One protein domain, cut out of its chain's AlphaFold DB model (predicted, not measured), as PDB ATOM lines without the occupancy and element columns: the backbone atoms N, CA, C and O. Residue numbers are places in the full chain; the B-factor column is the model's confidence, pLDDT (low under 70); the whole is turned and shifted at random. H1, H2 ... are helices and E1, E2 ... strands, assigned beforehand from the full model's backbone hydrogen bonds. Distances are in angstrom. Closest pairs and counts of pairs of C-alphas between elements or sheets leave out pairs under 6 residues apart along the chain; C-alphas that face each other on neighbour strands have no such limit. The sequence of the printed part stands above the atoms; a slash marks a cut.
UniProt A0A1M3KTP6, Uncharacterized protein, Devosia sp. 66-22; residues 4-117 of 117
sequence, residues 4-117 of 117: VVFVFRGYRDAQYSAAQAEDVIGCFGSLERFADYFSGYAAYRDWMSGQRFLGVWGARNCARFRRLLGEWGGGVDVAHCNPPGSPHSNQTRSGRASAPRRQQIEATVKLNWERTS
ATOM      1  N   VAL A   4     -23.492  49.929 -21.201       94.25
ATOM      2  CA  VAL A   4     -23.567  51.379 -20.966       94.25
ATOM      3  C   VAL A   4     -23.182  51.690 -19.520       94.25
ATOM      4  O   VAL A   4     -23.817  51.216 -18.574       94.25
ATOM      5  N   VAL A   5     -22.162  52.529 -19.337       95.19
ATOM      6  CA  VAL A   5     -21.706  53.001 -18.026       95.19
ATOM      7  C   VAL A   5     -21.908  54.508 -17.895       95.19
ATOM      8  O   VAL A   5     -21.260  55.310 -18.565       95.19
ATOM      9  N   PHE A   6     -22.750  54.894 -16.944       94.81
ATOM     10  CA  PHE A   6     -22.963  56.269 -16.513       94.81
ATOM     11  C   PHE A   6     -21.803  56.736 -15.635       94.81
ATOM     12  O   PHE A   6     -21.477  56.079 -14.646       94.81
ATOM     13  N   VAL A   7     -21.195  57.877 -15.957       94.38
ATOM     14  CA  VAL A   7     -20.118  58.513 -15.187       94.38
ATOM     15  C   VAL A   7     -20.549  59.916 -14.785       94.38
ATOM     16  O   VAL A   7     -20.791  60.772 -15.630       94.38
ATOM     17  N   PHE A   8     -20.586  60.172 -13.481       92.38
ATOM     18  CA  PHE A   8     -21.081  61.429 -12.920       92.38
ATOM     19  C   PHE A   8     -20.369  61.773 -11.610       92.38
ATOM     20  O   PHE A   8     -19.595  60.980 -11.063       92.38
ATOM     21  N   ARG A   9     -20.606  62.991 -11.121       89.19
ATOM     22  CA  ARG A   9     -20.135  63.465  -9.818       89.19
ATOM     23  C   ARG A   9     -21.273  63.378  -8.812       89.19
ATOM     24  O   ARG A   9     -22.395  63.770  -9.114       89.19
ATOM     25  N   GLY A  10     -20.979  62.839  -7.635       81.12
ATOM     26  CA  GLY A  10     -21.930  62.736  -6.531       81.12
ATOM     27  C   GLY A  10     -21.472  63.537  -5.315       81.12
ATOM     28  O   GLY A  10     -20.791  64.554  -5.433       81.12
ATOM     29  N   TYR A  11     -21.840  63.062  -4.123       74.88
ATOM     30  CA  TYR A  11     -21.511  63.717  -2.854       74.88
ATOM     31  C   TYR A  11     -20.012  64.046  -2.720       74.88
ATOM     32  O   TYR A  11     -19.160  63.204  -3.015       74.88
ATOM     33  N   ARG A  12     -19.703  65.265  -2.246       82.00
ATOM     34  CA  ARG A  12     -18.334  65.807  -2.094       82.00
ATOM     35  C   ARG A  12     -17.481  65.724  -3.368       82.00
ATOM     36  O   ARG A  12     -16.283  65.477  -3.284       82.00
ATOM     37  N   ASP A  13     -18.105  65.884  -4.534       83.81
ATOM     38  CA  ASP A  13     -17.453  65.788  -5.848       83.81
ATOM     39  C   ASP A  13     -16.762  64.433  -6.109       83.81
ATOM     40  O   ASP A  13     -15.909  64.282  -6.988       83.81
ATOM     41  N   ALA A  14     -17.139  63.384  -5.372       87.31
ATOM     42  CA  ALA A  14     -16.627  62.053  -5.645       87.31
ATOM     43  C   ALA A  14     -17.100  61.591  -7.032       87.31
ATOM     44  O   ALA A  14     -18.256  61.781  -7.408       87.31
ATOM     45  N   GLN A  15     -16.200  60.968  -7.793       93.06
ATOM     46  CA  GLN A  15     -16.551  60.335  -9.060       93.06
ATOM     47  C   GLN A  15     -17.354  59.062  -8.801       93.06
ATOM     48  O   GLN A  15     -16.955  58.252  -7.963       93.06
ATOM     49  N   TYR A  16     -18.431  58.874  -9.556       93.31
ATOM     50  CA  TYR A  16     -19.233  57.660  -9.581       93.31
ATOM     51  C   TYR A  16     -19.197  57.025 -10.969       93.31
ATOM     52  O   TYR A  16     -18.969  57.682 -11.990       93.31
ATOM     53  N   SER A  17     -19.398  55.714 -11.009       95.44
ATOM     54  CA  SER A  17     -19.697  54.987 -12.237       95.44
ATOM     55  C   SER A  17     -20.776  53.954 -11.955       95.44
ATOM     56  O   SER A  17     -20.654  53.239 -10.963       95.44
ATOM     57  N   ALA A  18     -21.813  53.888 -12.785       94.75
ATOM     58  CA  ALA A  18     -22.931  52.961 -12.624       94.75
ATOM     59  C   ALA A  18     -23.348  52.354 -13.967       94.75
ATOM     60  O   ALA A  18     -23.238  53.010 -14.994       94.75
ATOM     61  N   ALA A  19     -23.836  51.119 -13.953       95.12
ATOM     62  CA  ALA A  19     -24.389  50.420 -15.113       95.12
ATOM     63  C   ALA A  19     -25.669  49.680 -14.704       95.12
ATOM     64  O   ALA A  19     -26.004  49.657 -13.512       95.12
ATOM     65  N   GLN A  20     -26.399  49.100 -15.661       94.00
ATOM     66  CA  GLN A  20     -27.593  48.325 -15.321       94.00
ATOM     67  C   GLN A  20     -27.231  47.164 -14.390       94.00
ATOM     68  O   GLN A  20     -26.177  46.539 -14.509       94.00
ATOM     69  N   ALA A  21     -28.106  46.892 -13.422       93.75
ATOM     70  CA  ALA A  21     -27.864  45.873 -12.411       93.75
ATOM     71  C   ALA A  21     -27.671  44.486 -13.036       93.75
ATOM     72  O   ALA A  21     -26.868  43.712 -12.528       93.75
ATOM     73  N   GLU A  22     -28.371  44.198 -14.132       92.31
ATOM     74  CA  GLU A  22     -28.268  42.935 -14.866       92.31
ATOM     75  C   GLU A  22     -26.883  42.752 -15.484       92.31
ATOM     76  O   GLU A  22     -26.265  41.719 -15.247       92.31
ATOM     77  N   ASP A  23     -26.335  43.772 -16.148       92.69
ATOM     78  CA  ASP A  23     -24.977  43.724 -16.709       92.69
ATOM     79  C   ASP A  23     -23.920  43.545 -15.613       92.69
ATOM     80  O   ASP A  23     -22.988  42.748 -15.731       92.69
ATOM     81  N   VAL A  24     -24.081  44.268 -14.499       93.38
ATOM     82  CA  VAL A  24     -23.165  44.175 -13.357       93.38
ATOM     83  C   VAL A  24     -23.246  42.794 -12.707       93.38
ATOM     84  O   VAL A  24     -22.214  42.196 -12.411       93.38
ATOM     85  N   ILE A  25     -24.442  42.254 -12.484       92.81
ATOM     86  CA  ILE A  25     -24.609  40.920 -11.895       92.81
ATOM     87  C   ILE A  25     -24.149  39.839 -12.874       92.81
ATOM     88  O   ILE A  25     -23.498  38.896 -12.438       92.81
ATOM     89  N   GLY A  26     -24.407  39.992 -14.173       90.19
ATOM     90  CA  GLY A  26     -23.904  39.102 -15.216       90.19
ATOM     91  C   GLY A  26     -22.377  39.046 -15.219       90.19
ATOM     92  O   GLY A  26     -21.803  37.960 -15.219       90.19
ATOM     93  N   CYS A  27     -21.718  40.201 -15.091       89.31
ATOM     94  CA  CYS A  27     -20.262  40.272 -14.993       89.31
ATOM     95  C   CYS A  27     -19.738  39.687 -13.673       89.31
ATOM     96  O   CYS A  27     -18.842  38.860 -13.682       89.31
ATOM     97  N   PHE A  28     -20.264  40.077 -12.512       87.75
ATOM     98  CA  PHE A  28     -19.679  39.692 -11.214       87.75
ATOM     99  C   PHE A  28     -20.254  38.389 -10.619       87.75
ATOM    100  O   PHE A  28     -19.785  37.899  -9.586       87.75
ATOM    101  N   GLY A  29     -21.277  37.819 -11.253       89.31
ATOM    102  CA  GLY A  29     -22.008  36.613 -10.858       89.31
ATOM    103  C   GLY A  29     -23.024  36.811  -9.727       89.31
ATOM    104  O   GLY A  29     -24.005  36.077  -9.654       89.31
ATOM    105  N   SER A  30     -22.815  37.772  -8.821       91.00
ATOM    106  CA  SER A  30     -23.799  38.132  -7.793       91.00
ATOM    107  C   SER A  30     -23.574  39.539  -7.237       91.00
ATOM    108  O   SER A  30     -22.461  40.071  -7.268       91.00
ATOM    109  N   LEU A  31     -24.631  40.122  -6.659       89.81
ATOM    110  CA  LEU A  31     -24.552  41.408  -5.962       89.81
ATOM    111  C   LEU A  31     -23.570  41.365  -4.782       89.81
ATOM    112  O   LEU A  31     -22.832  42.319  -4.561       89.81
ATOM    113  N   GLU A  32     -23.524  40.258  -4.041       90.00
ATOM    114  CA  GLU A  32     -22.617  40.102  -2.900       90.00
ATOM    115  C   GLU A  32     -21.153  40.087  -3.331       90.00
ATOM    116  O   GLU A  32     -20.336  40.776  -2.728       90.00
ATOM    117  N   ARG A  33     -20.817  39.373  -4.415       88.12
ATOM    118  CA  ARG A  33     -19.452  39.365  -4.963       88.12
ATOM    119  C   ARG A  33     -19.040  40.743  -5.459       88.12
ATOM    120  O   ARG A  33     -17.913  41.164  -5.207       88.12
ATOM    121  N   PHE A  34     -19.950  41.448  -6.129       92.06
ATOM    122  CA  PHE A  34     -19.733  42.825  -6.561       92.06
ATOM    123  C   PHE A  34     -19.478  43.760  -5.367       92.06
ATOM    124  O   PHE A  34     -18.462  44.460  -5.332       92.06
ATOM    125  N   ALA A  35     -20.352  43.717  -4.357       91.06
ATOM    126  CA  ALA A  35     -20.229  44.512  -3.141       91.06
ATOM    127  C   ALA A  35     -18.926  44.206  -2.389       91.06
ATOM    128  O   ALA A  35     -18.230  45.129  -1.968       91.06
ATOM    129  N   ASP A  36     -18.551  42.934  -2.262       88.00
ATOM    130  CA  ASP A  36     -17.304  42.530  -1.613       88.00
ATOM    131  C   ASP A  36     -16.087  43.052  -2.387       88.00
ATOM    132  O   ASP A  36     -15.175  43.647  -1.804       88.00
ATOM    133  N   TYR A  37     -16.084  42.899  -3.714       88.88
ATOM    134  CA  TYR A  37     -14.973  43.314  -4.567       88.88
ATOM    135  C   TYR A  37     -14.664  44.815  -4.436       88.88
ATOM    136  O   TYR A  37     -13.503  45.205  -4.222       88.88
ATOM    137  N   PHE A  38     -15.704  45.653  -4.499       90.62
ATOM    138  CA  PHE A  38     -15.594  47.113  -4.410       90.62
ATOM    139  C   PHE A  38     -15.703  47.671  -2.990       90.62
ATOM    140  O   PHE A  38     -15.453  48.862  -2.789       90.62
ATOM    141  N   SER A  39     -15.937  46.809  -1.993       88.38
ATOM    142  CA  SER A  39     -16.096  47.190  -0.578       88.38
ATOM    143  C   SER A  39     -17.326  48.075  -0.333       88.38
ATOM    144  O   SER A  39     -17.295  49.010   0.465       88.38
ATOM    145  N   GLY A  40     -18.403  47.783  -1.055       90.00
ATOM    146  CA  GLY A  40     -19.629  48.565  -1.119       90.00
ATOM    147  C   GLY A  40     -20.057  48.848  -2.555       90.00
ATOM    148  O   GLY A  40     -19.308  48.616  -3.506       90.00
ATOM    149  N   TYR A  41     -21.281  49.342  -2.698       92.00
ATOM    150  CA  TYR A  41     -21.860  49.742  -3.971       92.00
ATOM    151  C   TYR A  41     -22.926  50.824  -3.793       92.00
ATOM    152  O   TYR A  41     -23.527  50.980  -2.728       92.00
ATOM    153  N   ALA A  42     -23.130  51.606  -4.844       89.50
ATOM    154  CA  ALA A  42     -24.220  52.556  -4.953       89.50
ATOM    155  C   ALA A  42     -25.361  51.905  -5.738       89.50
ATOM    156  O   ALA A  42     -25.121  51.297  -6.783       89.50
ATOM    157  N   ALA A  43     -26.586  52.032  -5.239       89.56
ATOM    158  CA  ALA A  43     -27.783  51.529  -5.897       89.56
ATOM    159  C   ALA A  43     -28.672  52.691  -6.335       89.56
ATOM    160  O   ALA A  43     -28.946  53.610  -5.554       89.56
ATOM    161  N   TYR A  44     -29.144  52.606  -7.573       87.69
ATOM    162  CA  TYR A  44     -30.071  53.554  -8.178       87.69
ATOM    163  C   TYR A  44     -31.264  52.777  -8.706       87.69
ATOM    164  O   TYR A  44     -31.120  51.654  -9.197       87.69
ATOM    165  N   ARG A  45     -32.441  53.379  -8.611       86.62
ATOM    166  CA  ARG A  45     -33.656  52.811  -9.169       86.62
ATOM    167  C   ARG A  45     -34.403  53.898  -9.907       86.62
ATOM    168  O   ARG A  45     -34.785  54.891  -9.296       86.62
ATOM    169  N   ASP A  46     -34.640  53.663 -11.184       84.69
ATOM    170  CA  ASP A  46     -35.594  54.457 -11.927       84.69
ATOM    171  C   ASP A  46     -37.004  54.053 -11.503       84.69
ATOM    172  O   ASP A  46     -37.419  52.902 -11.644       84.69
ATOM    173  N   TRP A  47     -37.726  54.992 -10.907       76.31
ATOM    174  CA  TRP A  47     -39.095  54.793 -10.448       76.31
ATOM    175  C   TRP A  47     -40.091  54.753 -11.611       76.31
ATOM    176  O   TRP A  47     -41.124  54.109 -11.454       76.31
ATOM    177  N   MET A  48     -39.777  55.359 -12.765       80.19
ATOM    178  CA  MET A  48     -40.643  55.296 -13.949       80.19
ATOM    179  C   MET A  48     -40.534  53.948 -14.657       80.19
ATOM    180  O   MET A  48     -41.546  53.305 -14.920       80.19
ATOM    181  N   SER A  49     -39.313  53.506 -14.969       83.69
ATOM    182  CA  SER A  49     -39.095  52.257 -15.714       83.69
ATOM    183  C   SER A  49     -38.938  51.023 -14.824       83.69
ATOM    184  O   SER A  49     -38.958  49.895 -15.308       83.69
ATOM    185  N   GLY A  50     -38.735  51.208 -13.518       82.88
ATOM    186  CA  GLY A  50     -38.387  50.132 -12.592       82.88
ATOM    187  C   GLY A  50     -36.942  49.636 -12.723       82.88
ATOM    188  O   GLY A  50     -36.537  48.783 -11.924       82.88
ATOM    189  N   GLN A  51     -36.165  50.166 -13.677       89.12
ATOM    190  CA  GLN A  51     -34.790  49.751 -13.927       89.12
ATOM    191  C   GLN A  51     -33.897  50.015 -12.719       89.12
ATOM    192  O   GLN A  51     -34.040  51.001 -11.991       89.12
ATOM    193  N   ARG A  52     -32.951  49.104 -12.501       91.69
ATOM    194  CA  ARG A  52     -31.999  49.170 -11.396       91.69
ATOM    195  C   ARG A  52     -30.606  49.349 -11.952       91.69
ATOM    196  O   ARG A  52     -30.227  48.669 -12.900       91.69
ATOM    197  N   PHE A  53     -29.834  50.204 -11.303       92.81
ATOM    198  CA  PHE A  53     -28.437  50.424 -11.635       92.81
ATOM    199  C   PHE A  53     -27.577  50.195 -10.404       92.81
ATOM    200  O   PHE A  53     -27.946  50.553  -9.280       92.81
ATOM    201  N   LEU A  54     -26.415  49.601 -10.636       93.69
ATOM    202  CA  LEU A  54     -25.400  49.351  -9.627       93.69
ATOM    203  C   LEU A  54     -24.143  50.113 -10.011       93.69
ATOM    204  O   LEU A  54     -23.745  50.145 -11.175       93.69
ATOM    205  N   GLY A  55     -23.516  50.733  -9.023       93.12
ATOM    206  CA  GLY A  55     -22.343  51.549  -9.249       93.12
ATOM    207  C   GLY A  55     -21.357  51.542  -8.104       93.12
ATOM    208  O   GLY A  55     -21.562  50.937  -7.055       93.12
ATOM    209  N   VAL A  56     -20.263  52.248  -8.328       94.38
ATOM    210  CA  VAL A  56     -19.149  52.400  -7.398       94.38
ATOM    211  C   VAL A  56     -18.761  53.869  -7.315       94.38
ATOM    212  O   VAL A  56     -19.072  54.653  -8.213       94.38
ATOM    213  N   TRP A  57     -18.047  54.238  -6.255       92.12
ATOM    214  CA  TRP A  57     -17.522  55.588  -6.059       92.12
ATOM    215  C   TRP A  57     -16.003  55.598  -5.896       92.12
ATOM    216  O   TRP A  57     -15.383  54.618  -5.474       92.12
ATOM    217  N   GLY A  58     -15.408  56.748  -6.206       91.00
ATOM    218  CA  GLY A  58     -13.975  57.007  -6.154       91.00
ATOM    219  C   GLY A  58     -13.268  56.641  -7.457       91.00
ATOM    220  O   GLY A  58     -13.522  55.591  -8.050       91.00
ATOM    221  N   ALA A  59     -12.330  57.490  -7.883       91.88
ATOM    222  CA  ALA A  59     -11.673  57.396  -9.191       91.88
ATOM    223  C   ALA A  59     -11.071  56.006  -9.476       91.88
ATOM    224  O   ALA A  59     -11.269  55.448 -10.555       91.88
ATOM    225  N   ARG A  60     -10.404  55.401  -8.480       93.00
ATOM    226  CA  ARG A  60      -9.786  54.071  -8.610       93.00
ATOM    227  C   ARG A  60     -10.812  52.961  -8.845       93.00
ATOM    228  O   ARG A  60     -10.596  52.113  -9.710       93.00
ATOM    229  N   ASN A  61     -11.903  52.954  -8.082       93.56
ATOM    230  CA  ASN A  61     -12.959  51.955  -8.240       93.56
ATOM    231  C   ASN A  61     -13.704  52.168  -9.556       93.56
ATOM    232  O   ASN A  61     -13.943  51.201 -10.263       93.56
ATOM    233  N   CYS A  62     -13.984  53.417  -9.928       94.50
ATOM    234  CA  CYS A  62     -14.653  53.759 -11.181       94.50
ATOM    235  C   CYS A  62     -13.853  53.310 -12.412       94.50
ATOM    236  O   CYS A  62     -14.405  52.688 -13.317       94.50
ATOM    237  N   ALA A  63     -12.542  53.581 -12.444       94.56
ATOM    238  CA  ALA A  63     -11.673  53.140 -13.537       94.56
ATOM    239  C   ALA A  63     -11.636  51.610 -13.658       94.56
ATOM    240  O   ALA A  63     -11.740  51.060 -14.751       94.56
ATOM    241  N   ARG A  64     -11.539  50.922 -12.517       94.38
ATOM    242  CA  ARG A  64     -11.538  49.461 -12.445       94.38
ATOM    243  C   ARG A  64     -12.880  48.856 -12.857       94.38
ATOM    244  O   ARG A  64     -12.891  47.897 -13.609       94.38
ATOM    245  N   PHE A  65     -13.988  49.435 -12.411       94.69
ATOM    246  CA  PHE A  65     -15.338  49.021 -12.776       94.69
ATOM    247  C   PHE A  65     -15.555  49.074 -14.288       94.69
ATOM    248  O   PHE A  65     -15.925  48.067 -14.878       94.69
ATOM    249  N   ARG A  66     -15.215  50.201 -14.931       94.50
ATOM    250  CA  ARG A  66     -15.295  50.329 -16.396       94.50
ATOM    251  C   ARG A  66     -14.410  49.321 -17.116       94.50
ATOM    252  O   ARG A  66     -14.848  48.710 -18.079       94.50
ATOM    253  N   ARG A  67     -13.178  49.128 -16.641       93.19
ATOM    254  CA  ARG A  67     -12.260  48.148 -17.226       93.19
ATOM    255  C   ARG A  67     -12.846  46.734 -17.187       93.19
ATOM    256  O   ARG A  67     -12.868  46.082 -18.219       93.19
ATOM    257  N   LEU A  68     -13.333  46.289 -16.029       91.25
ATOM    258  CA  LEU A  68     -13.875  44.937 -15.863       91.25
ATOM    259  C   LEU A  68     -15.152  44.725 -16.682       91.25
ATOM    260  O   LEU A  68     -15.277  43.705 -17.346       91.25
ATOM    261  N   LEU A  69     -16.061  45.705 -16.702       91.00
ATOM    262  CA  LEU A  69     -17.239  45.643 -17.573       91.00
ATOM    263  C   LEU A  69     -16.863  45.633 -19.060       91.00
ATOM    264  O   LEU A  69     -17.536  44.985 -19.846       91.00
ATOM    265  N   GLY A  70     -15.781  46.302 -19.457       90.50
ATOM    266  CA  GLY A  70     -15.313  46.274 -20.845       90.50
ATOM    267  C   GLY A  70     -14.687  44.946 -21.233       90.50
ATOM    268  O   GLY A  70     -15.006  44.408 -22.289       90.50
ATOM    269  N   GLU A  71     -13.828  44.412 -20.365       88.12
ATOM    270  CA  GLU A  71     -13.164  43.124 -20.572       88.12
ATOM    271  C   GLU A  71     -14.162  41.957 -20.572       88.12
ATOM    272  O   GLU A  71     -13.974  41.011 -21.332       88.12
ATOM    273  N   TRP A  72     -15.213  42.014 -19.747       82.12
ATOM    274  CA  TRP A  72     -16.143  40.894 -19.545       82.12
ATOM    275  C   TRP A  72     -17.518  41.088 -20.180       82.12
ATOM    276  O   TRP A  72     -18.198  40.114 -20.437       82.12
ATOM    277  N   GLY A  73     -17.943  42.319 -20.457       74.88
ATOM    278  CA  GLY A  73     -19.228  42.622 -21.096       74.88
ATOM    279  C   GLY A  73     -19.146  42.777 -22.616       74.88
ATOM    280  O   GLY A  73     -20.158  43.013 -23.265       74.88
ATOM    281  N   GLY A  74     -17.956  42.657 -23.214       78.00
ATOM    282  CA  GLY A  74     -17.769  42.860 -24.654       78.00
ATOM    283  C   GLY A  74     -17.759  44.337 -25.073       78.00
ATOM    284  O   GLY A  74     -18.217  44.661 -26.169       78.00
ATOM    285  N   GLY A  75     -17.242  45.219 -24.209       87.69
ATOM    286  CA  GLY A  75     -17.081  46.659 -24.451       87.69
ATOM    287  C   GLY A  75     -17.856  47.552 -23.475       87.69
ATOM    288  O   GLY A  75     -18.780  47.100 -22.804       87.69
ATOM    289  N   VAL A  76     -17.469  48.832 -23.392       91.19
ATOM    290  CA  VAL A  76     -18.177  49.856 -22.599       91.19
ATOM    291  C   VAL A  76     -18.469  51.086 -23.441       91.19
ATOM    292  O   VAL A  76     -17.538  51.677 -23.989       91.19
ATOM    293  N   ASP A  77     -19.722  51.532 -23.400       94.62
ATOM    294  CA  ASP A  77     -20.138  52.853 -23.867       94.62
ATOM    295  C   ASP A  77     -20.300  53.793 -22.669       94.62
ATOM    296  O   ASP A  77     -21.034  53.507 -21.722       94.62
ATOM    297  N   VAL A  78     -19.586  54.921 -22.672       94.81
ATOM    298  CA  VAL A  78     -19.560  55.845 -21.528       94.81
ATOM    299  C   VAL A  78     -20.551  56.990 -21.729       94.81
ATOM    300  O   VAL A  78     -20.406  57.787 -22.651       94.81
ATOM    301  N   ALA A  79     -21.505  57.125 -20.807       94.56
ATOM    302  CA  ALA A  79     -22.446  58.241 -20.750       94.56
ATOM    303  C   ALA A  79     -22.081  59.200 -19.604       94.56
ATOM    304  O   ALA A  79     -22.077  58.819 -18.435       94.56
ATOM    305  N   HIS A  80     -21.787  60.465 -19.913       92.19
ATOM    306  CA  HIS A  80     -21.409  61.478 -18.916       92.19
ATOM    307  C   HIS A  80     -22.627  62.174 -18.291       92.19
ATOM    308  O   HIS A  80     -22.814  63.382 -18.420       92.19
ATOM    309  N   CYS A  81     -23.480  61.401 -17.628       89.50
ATOM    310  CA  CYS A  81     -24.672  61.893 -16.946       89.50
ATOM    311  C   CYS A  81     -25.046  60.987 -15.764       89.50
ATOM    312  O   CYS A  81     -24.468  59.913 -15.574       89.50
ATOM    313  N   ASN A  82     -26.001  61.434 -14.945       85.38
ATOM    314  CA  ASN A  82     -26.577  60.590 -13.901       85.38
ATOM    315  C   ASN A  82     -27.411  59.460 -14.530       85.38
ATOM    316  O   ASN A  82     -28.088  59.708 -15.532       85.38
ATOM    317  N   PRO A  83     -27.432  58.254 -13.930       84.12
ATOM    318  CA  PRO A  83     -28.396  57.234 -14.313       84.12
ATOM    319  C   PRO A  83     -29.835  57.733 -14.051       84.12
ATOM    320  O   PRO A  83     -30.042  58.534 -13.126       84.12
ATOM    321  N   PRO A  84     -30.834  57.270 -14.825       80.19
ATOM    322  CA  PRO A  84     -32.229  57.675 -14.660       80.19
ATOM    323  C   PRO A  84     -32.772  57.468 -13.230       80.19
ATOM    324  O   PRO A  84     -32.472  56.471 -12.571       80.19
ATOM    325  N   GLY A  85     -33.585  58.424 -12.757       66.25
ATOM    326  CA  GLY A  85     -34.405  58.315 -11.538       66.25
ATOM    327  C   GLY A  85     -33.723  58.498 -10.173       66.25
ATOM    328  O   GLY A  85     -34.259  58.050  -9.164       66.25
ATOM    329  N   SER A  86     -32.573  59.167 -10.074       54.88
ATOM    330  CA  SER A  86     -31.863  59.280  -8.785       54.88
ATOM    331  C   SER A  86     -32.638  60.079  -7.710       54.88
ATOM    332  O   SER A  86     -33.057  61.208  -7.966       54.88
ATOM    333  N   PRO A  87     -32.811  59.505  -6.499       55.47
ATOM    334  CA  PRO A  87     -31.796  59.663  -5.454       55.47
ATOM    335  C   PRO A  87     -31.013  58.367  -5.191       55.47
ATOM    336  O   PRO A  87     -31.551  57.263  -5.246       55.47
ATOM    337  N   HIS A  88     -29.711  58.495  -4.928       63.50
ATOM    338  CA  HIS A  88     -28.817  57.364  -4.676       63.50
ATOM    339  C   HIS A  88     -28.928  56.849  -3.237       63.50
ATOM    340  O   HIS A  88     -29.060  57.630  -2.298       63.50
ATOM    341  N   SER A  89     -28.780  55.537  -3.048       61.78
ATOM    342  CA  SER A  89     -28.465  54.957  -1.738       61.78
ATOM    343  C   SER A  89     -27.090  54.295  -1.809       61.78
ATOM    344  O   SER A  89     -26.825  53.477  -2.691       61.78
ATOM    345  N   ASN A  90     -26.188  54.683  -0.904       60.88
ATOM    346  CA  ASN A  90     -24.864  54.075  -0.799       60.88
ATOM    347  C   ASN A  90     -24.916  52.971   0.254       60.88
ATOM    348  O   ASN A  90     -25.189  53.245   1.423       60.88
ATOM    349  N   GLN A  91     -24.631  51.735  -0.149       65.12
ATOM    350  CA  GLN A  91     -24.449  50.623   0.774       65.12
ATOM    351  C   GLN A  91     -22.966  50.290   0.874       65.12
ATOM    352  O   GLN A  91     -22.339  49.814  -0.073       65.12
ATOM    353  N   THR A  92     -22.396  50.531   2.047       63.44
ATOM    354  CA  THR A  92     -21.006  50.179   2.349       63.44
ATOM    355  C   THR A  92     -20.997  48.895   3.170       63.44
ATOM    356  O   THR A  92     -21.692  48.814   4.180       63.44
ATOM    357  N   ARG A  93     -20.184  47.903   2.788       56.56
ATOM    358  CA  ARG A  93     -19.829  46.797   3.693       56.56
ATOM    359  C   ARG A  93     -18.584  47.201   4.481       56.56
ATOM    360  O   ARG A  93     -17.589  47.634   3.898       56.56
ATOM    361  N   SER A  94     -18.625  47.076   5.806       44.31
ATOM    362  CA  SER A  94     -17.460  47.297   6.666       44.31
ATOM    363  C   SER A  94     -16.451  46.167   6.450       44.31
ATOM    364  O   SER A  94     -16.549  45.105   7.055       44.31
ATOM    365  N   GLY A  95     -15.510  46.372   5.534       55.12
ATOM    366  CA  GLY A  95     -14.479  45.389   5.221       55.12
ATOM    367  C   GLY A  95     -14.023  45.529   3.783       55.12
ATOM    368  O   GLY A  95     -14.691  45.081   2.855       55.12
ATOM    369  N   ARG A  96     -12.867  46.164   3.578       57.91
ATOM    370  CA  ARG A  96     -12.255  46.194   2.254       57.91
ATOM    371  C   ARG A  96     -11.784  44.784   1.907       57.91
ATOM    372  O   ARG A  96     -10.912  44.273   2.606       57.91
ATOM    373  N   ALA A  97     -12.278  44.191   0.815       62.34
ATOM    374  CA  ALA A  97     -11.726  42.923   0.341       62.34
ATOM    375  C   ALA A  97     -10.204  43.045   0.173       62.34
ATOM    376  O   ALA A  97      -9.697  44.003  -0.437       62.34
ATOM    377  N   SER A  98      -9.482  42.083   0.748       66.75
ATOM    378  CA  SER A  98      -8.030  41.991   0.636       66.75
ATOM    379  C   SER A  98      -7.626  41.776  -0.828       66.75
ATOM    380  O   SER A  98      -8.415  41.294  -1.646       66.75
ATOM    381  N   ALA A  99      -6.398  42.155  -1.189       71.38
ATOM    382  CA  ALA A  99      -5.909  41.975  -2.559       71.38
ATOM    383  C   ALA A  99      -6.010  40.512  -3.058       71.38
ATOM    384  O   ALA A  99      -6.507  40.331  -4.172       71.38
ATOM    385  N   PRO A 100      -5.679  39.479  -2.253       74.81
ATOM    386  CA  PRO A 100      -5.863  38.081  -2.654       74.81
ATOM    387  C   PRO A 100      -7.332  37.725  -2.909       74.81
ATOM    388  O   PRO A 100      -7.652  37.047  -3.883       74.81
ATOM    389  N   ARG A 101      -8.254  38.240  -2.082       74.50
ATOM    390  CA  ARG A 101      -9.690  37.988  -2.255       74.50
ATOM    391  C   ARG A 101     -10.219  38.586  -3.558       74.50
ATOM    392  O   ARG A 101     -11.033  37.955  -4.223       74.50
ATOM    393  N   ARG A 102      -9.729  39.767  -3.953       75.75
ATOM    394  CA  ARG A 102     -10.079  40.376  -5.247       75.75
ATOM    395  C   ARG A 102      -9.580  39.559  -6.432       75.75
ATOM    396  O   ARG A 102     -10.353  39.336  -7.352       75.75
ATOM    397  N   GLN A 103      -8.335  39.088  -6.382       78.62
ATOM    398  CA  GLN A 103      -7.772  38.247  -7.444       78.62
ATOM    399  C   GLN A 103      -8.552  36.939  -7.598       78.62
ATOM    400  O   GLN A 103      -8.819  36.509  -8.714       78.62
ATOM    401  N   GLN A 104      -8.990  36.337  -6.489       77.31
ATOM    402  CA  GLN A 104      -9.826  35.138  -6.530       77.31
ATOM    403  C   GLN A 104     -11.189  35.405  -7.193       77.31
ATOM    404  O   GLN A 104     -11.658  34.584  -7.981       77.31
ATOM    405  N   ILE A 105     -11.818  36.550  -6.900       75.44
ATOM    406  CA  ILE A 105     -13.074  36.966  -7.547       75.44
ATOM    407  C   ILE A 105     -12.851  37.184  -9.049       75.44
ATOM    408  O   ILE A 105     -13.604  36.634  -9.843       75.44
ATOM    409  N   GLU A 106     -11.801  37.908  -9.438       80.38
ATOM    410  CA  GLU A 106     -11.448  38.135 -10.849       80.38
ATOM    411  C   GLU A 106     -11.200  36.822 -11.599       80.38
ATOM    412  O   GLU A 106     -11.742  36.629 -12.685       80.38
ATOM    413  N   ALA A 107     -10.450  35.889 -11.005       78.44
ATOM    414  CA  ALA A 107     -10.206  34.573 -11.591       78.44
ATOM    415  C   ALA A 107     -11.507  33.774 -11.767       78.44
ATOM    416  O   ALA A 107     -11.716  33.147 -12.801       78.44
ATOM    417  N   THR A 108     -12.403  33.831 -10.776       74.12
ATOM    418  CA  THR A 108     -13.695  33.125 -10.821       74.12
ATOM    419  C   THR A 108     -14.601  33.698 -11.906       74.12
ATOM    420  O   THR A 108     -15.245  32.952 -12.636       74.12
ATOM    421  N   VAL A 109     -14.657  35.025 -12.014       70.31
ATOM    422  CA  VAL A 109     -15.472  35.704 -13.021       70.31
ATOM    423  C   VAL A 109     -14.957  35.414 -14.427       70.31
ATOM    424  O   VAL A 109     -15.741  35.031 -15.292       70.31
ATOM    425  N   LYS A 110     -13.640  35.515 -14.635       71.75
ATOM    426  CA  LYS A 110     -13.018  35.230 -15.929       71.75
ATOM    427  C   LYS A 110     -13.315  33.802 -16.403       71.75
ATOM    428  O   LYS A 110     -13.748  33.621 -17.534       71.75
ATOM    429  N   LEU A 111     -13.174  32.814 -15.515       67.25
ATOM    430  CA  LEU A 111     -13.485  31.410 -15.813       67.25
ATOM    431  C   LEU A 111     -14.962  31.180 -16.163       67.25
ATOM    432  O   LEU A 111     -15.274  30.331 -16.994       67.25
ATOM    433  N   ASN A 112     -15.878  31.899 -15.513       62.69
ATOM    434  CA  ASN A 112     -17.305  31.772 -15.794       62.69
ATOM    435  C   ASN A 112     -17.657  32.352 -17.168       62.69
ATOM    436  O   ASN A 112     -18.410  31.721 -17.907       62.69
ATOM    437  N   TRP A 113     -17.071  33.496 -17.522       59.38
ATOM    438  CA  TRP A 113     -17.264  34.127 -18.826       59.38
ATOM    439  C   TRP A 113     -16.727  33.262 -19.977       59.38
ATOM    440  O   TRP A 113     -17.433  33.029 -20.954       59.38
ATOM    441  N   GLU A 114     -15.529  32.686 -19.823       64.62
ATOM    442  CA  GLU A 114     -14.921  31.774 -20.810       64.62
ATOM    443  C   GLU A 114     -15.736  30.487 -21.045       64.62
ATOM    444  O   GLU A 114     -15.562  29.834 -22.066       64.62
ATOM    445  N   ARG A 115     -16.621  30.103 -20.115       58.62
ATOM    446  CA  ARG A 115     -17.505  28.930 -20.253       58.62
ATOM    447  C   ARG A 115     -18.872  29.239 -20.859       58.62
ATOM    448  O   ARG A 115     -19.587  28.305 -21.206       58.62
ATOM    449  N   THR A 116     -19.267  30.510 -20.895       52.53
ATOM    450  CA  THR A 116     -20.566  30.957 -21.434       52.53
ATOM    451  C   THR A 116     -20.446  31.704 -22.765       52.53
ATOM    452  O   THR A 116     -21.476  32.014 -23.359       52.53
ATOM    453  N   SER A 117     -19.213  31.953 -23.226       49.59
ATOM    454  CA  SER A 117     -18.869  32.479 -24.558       49.59
ATOM    455  C   SER A 117     -18.615  31.342 -25.542       49.59
ATOM    456  O   SER A 117     -18.957  31.516 -26.730       49.59
TER     457      SER A 117
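This is residues 4 to 117 of the 117 residues of an uncharacterized protein of Devosia sp. 66-22 (UniProt A0A1M3KTP6). A strongly twisted sheet of six strands has three helices, H1, H2 and H3, over one face and no named helix over the other; the long last helix, H4, packs on H2, away from the sheet. The printed part has 114 residues, with four named helices and six named strands in the order E1 E2 H1 H2 E3 E4 H3 E5 E6 H4. The sheet runs E5 E1 E2 E4 E3 E6 and is mixed; the class is mixed, helices and strands. The whole is compact, with a radius of gyration of the C-alphas of 13.5 A and spans of 35 by 31 by 21 A.

Begin with E2, residues 15 to 20, and E4, residues 52 to 57, antiparallel neighbours with N 19 and O 54 2.9 A apart, within hydrogen-bond range. E1, residues 4 to 9, forms an antiparallel hairpin with E2, N 6 and O 18 at 2.8 A. Parallel to E1 is the edge strand E5, residues 76 to 79, N 5 and O 77 at 2.8 A. E3, residues 41 to 45, forms an antiparallel hairpin with E4, N 42 and O 55 at 2.8 A. Edge strand E6, residues 89 to 91, is antiparallel to E3, N 41 and O 91 at 2.9 A. Now find H3, residues 59 to 73, over E1 and E2 at a height over the sheet of 8.4 A; C-alphas 17 and 62 are the closest of E2 and H3, 5.3 A. On the same face, making two layers, helices on one face of a sheet, are H1, residues 21 to 28, which stands up from the sheet at 43 degrees, and H2, residues 31 to 38, over E3. E2, H1, H2 and E3 make a split strand-helix-strand unit, E4 between its strands, and E4, H3 and E5 another, E1 and E2 between; both crossovers are right-handed. H1 touches H3, about perpendicular at 84 degrees, C-alphas 27 and 72 being closest at 6.2 A. H4, residues 99 to 116, is not on the sheet; its residues 101 to 105 alone touch H2, C-alphas 37 and 102 being closest at 5.7 A, at a steep tilt of 47 degrees. In H1, H2, H3 and H4 every O i to N i+4 pair is within hydrogen-bond range.

Find C-alpha 4 at (-23.567, 51.379, -20.966); E1 runs 16.8 A from there. E2 spans 17.5 A and E4 16.7 A. H3 starts at C-alpha 59, (-11.673, 57.396, -9.191), and spans 20.4 A. H4 spans 26.3 A, ending at C-alpha 116, (-20.566, 30.957, -21.434).

The C-alphas of Arg 12 and Arg 115 are the farthest apart, 41.1 A. The printed part has no cut and no long link. Look for pLDDT under 70 at residues 85 to 98 and 111 to 117; the mean of the printed part is 82.6.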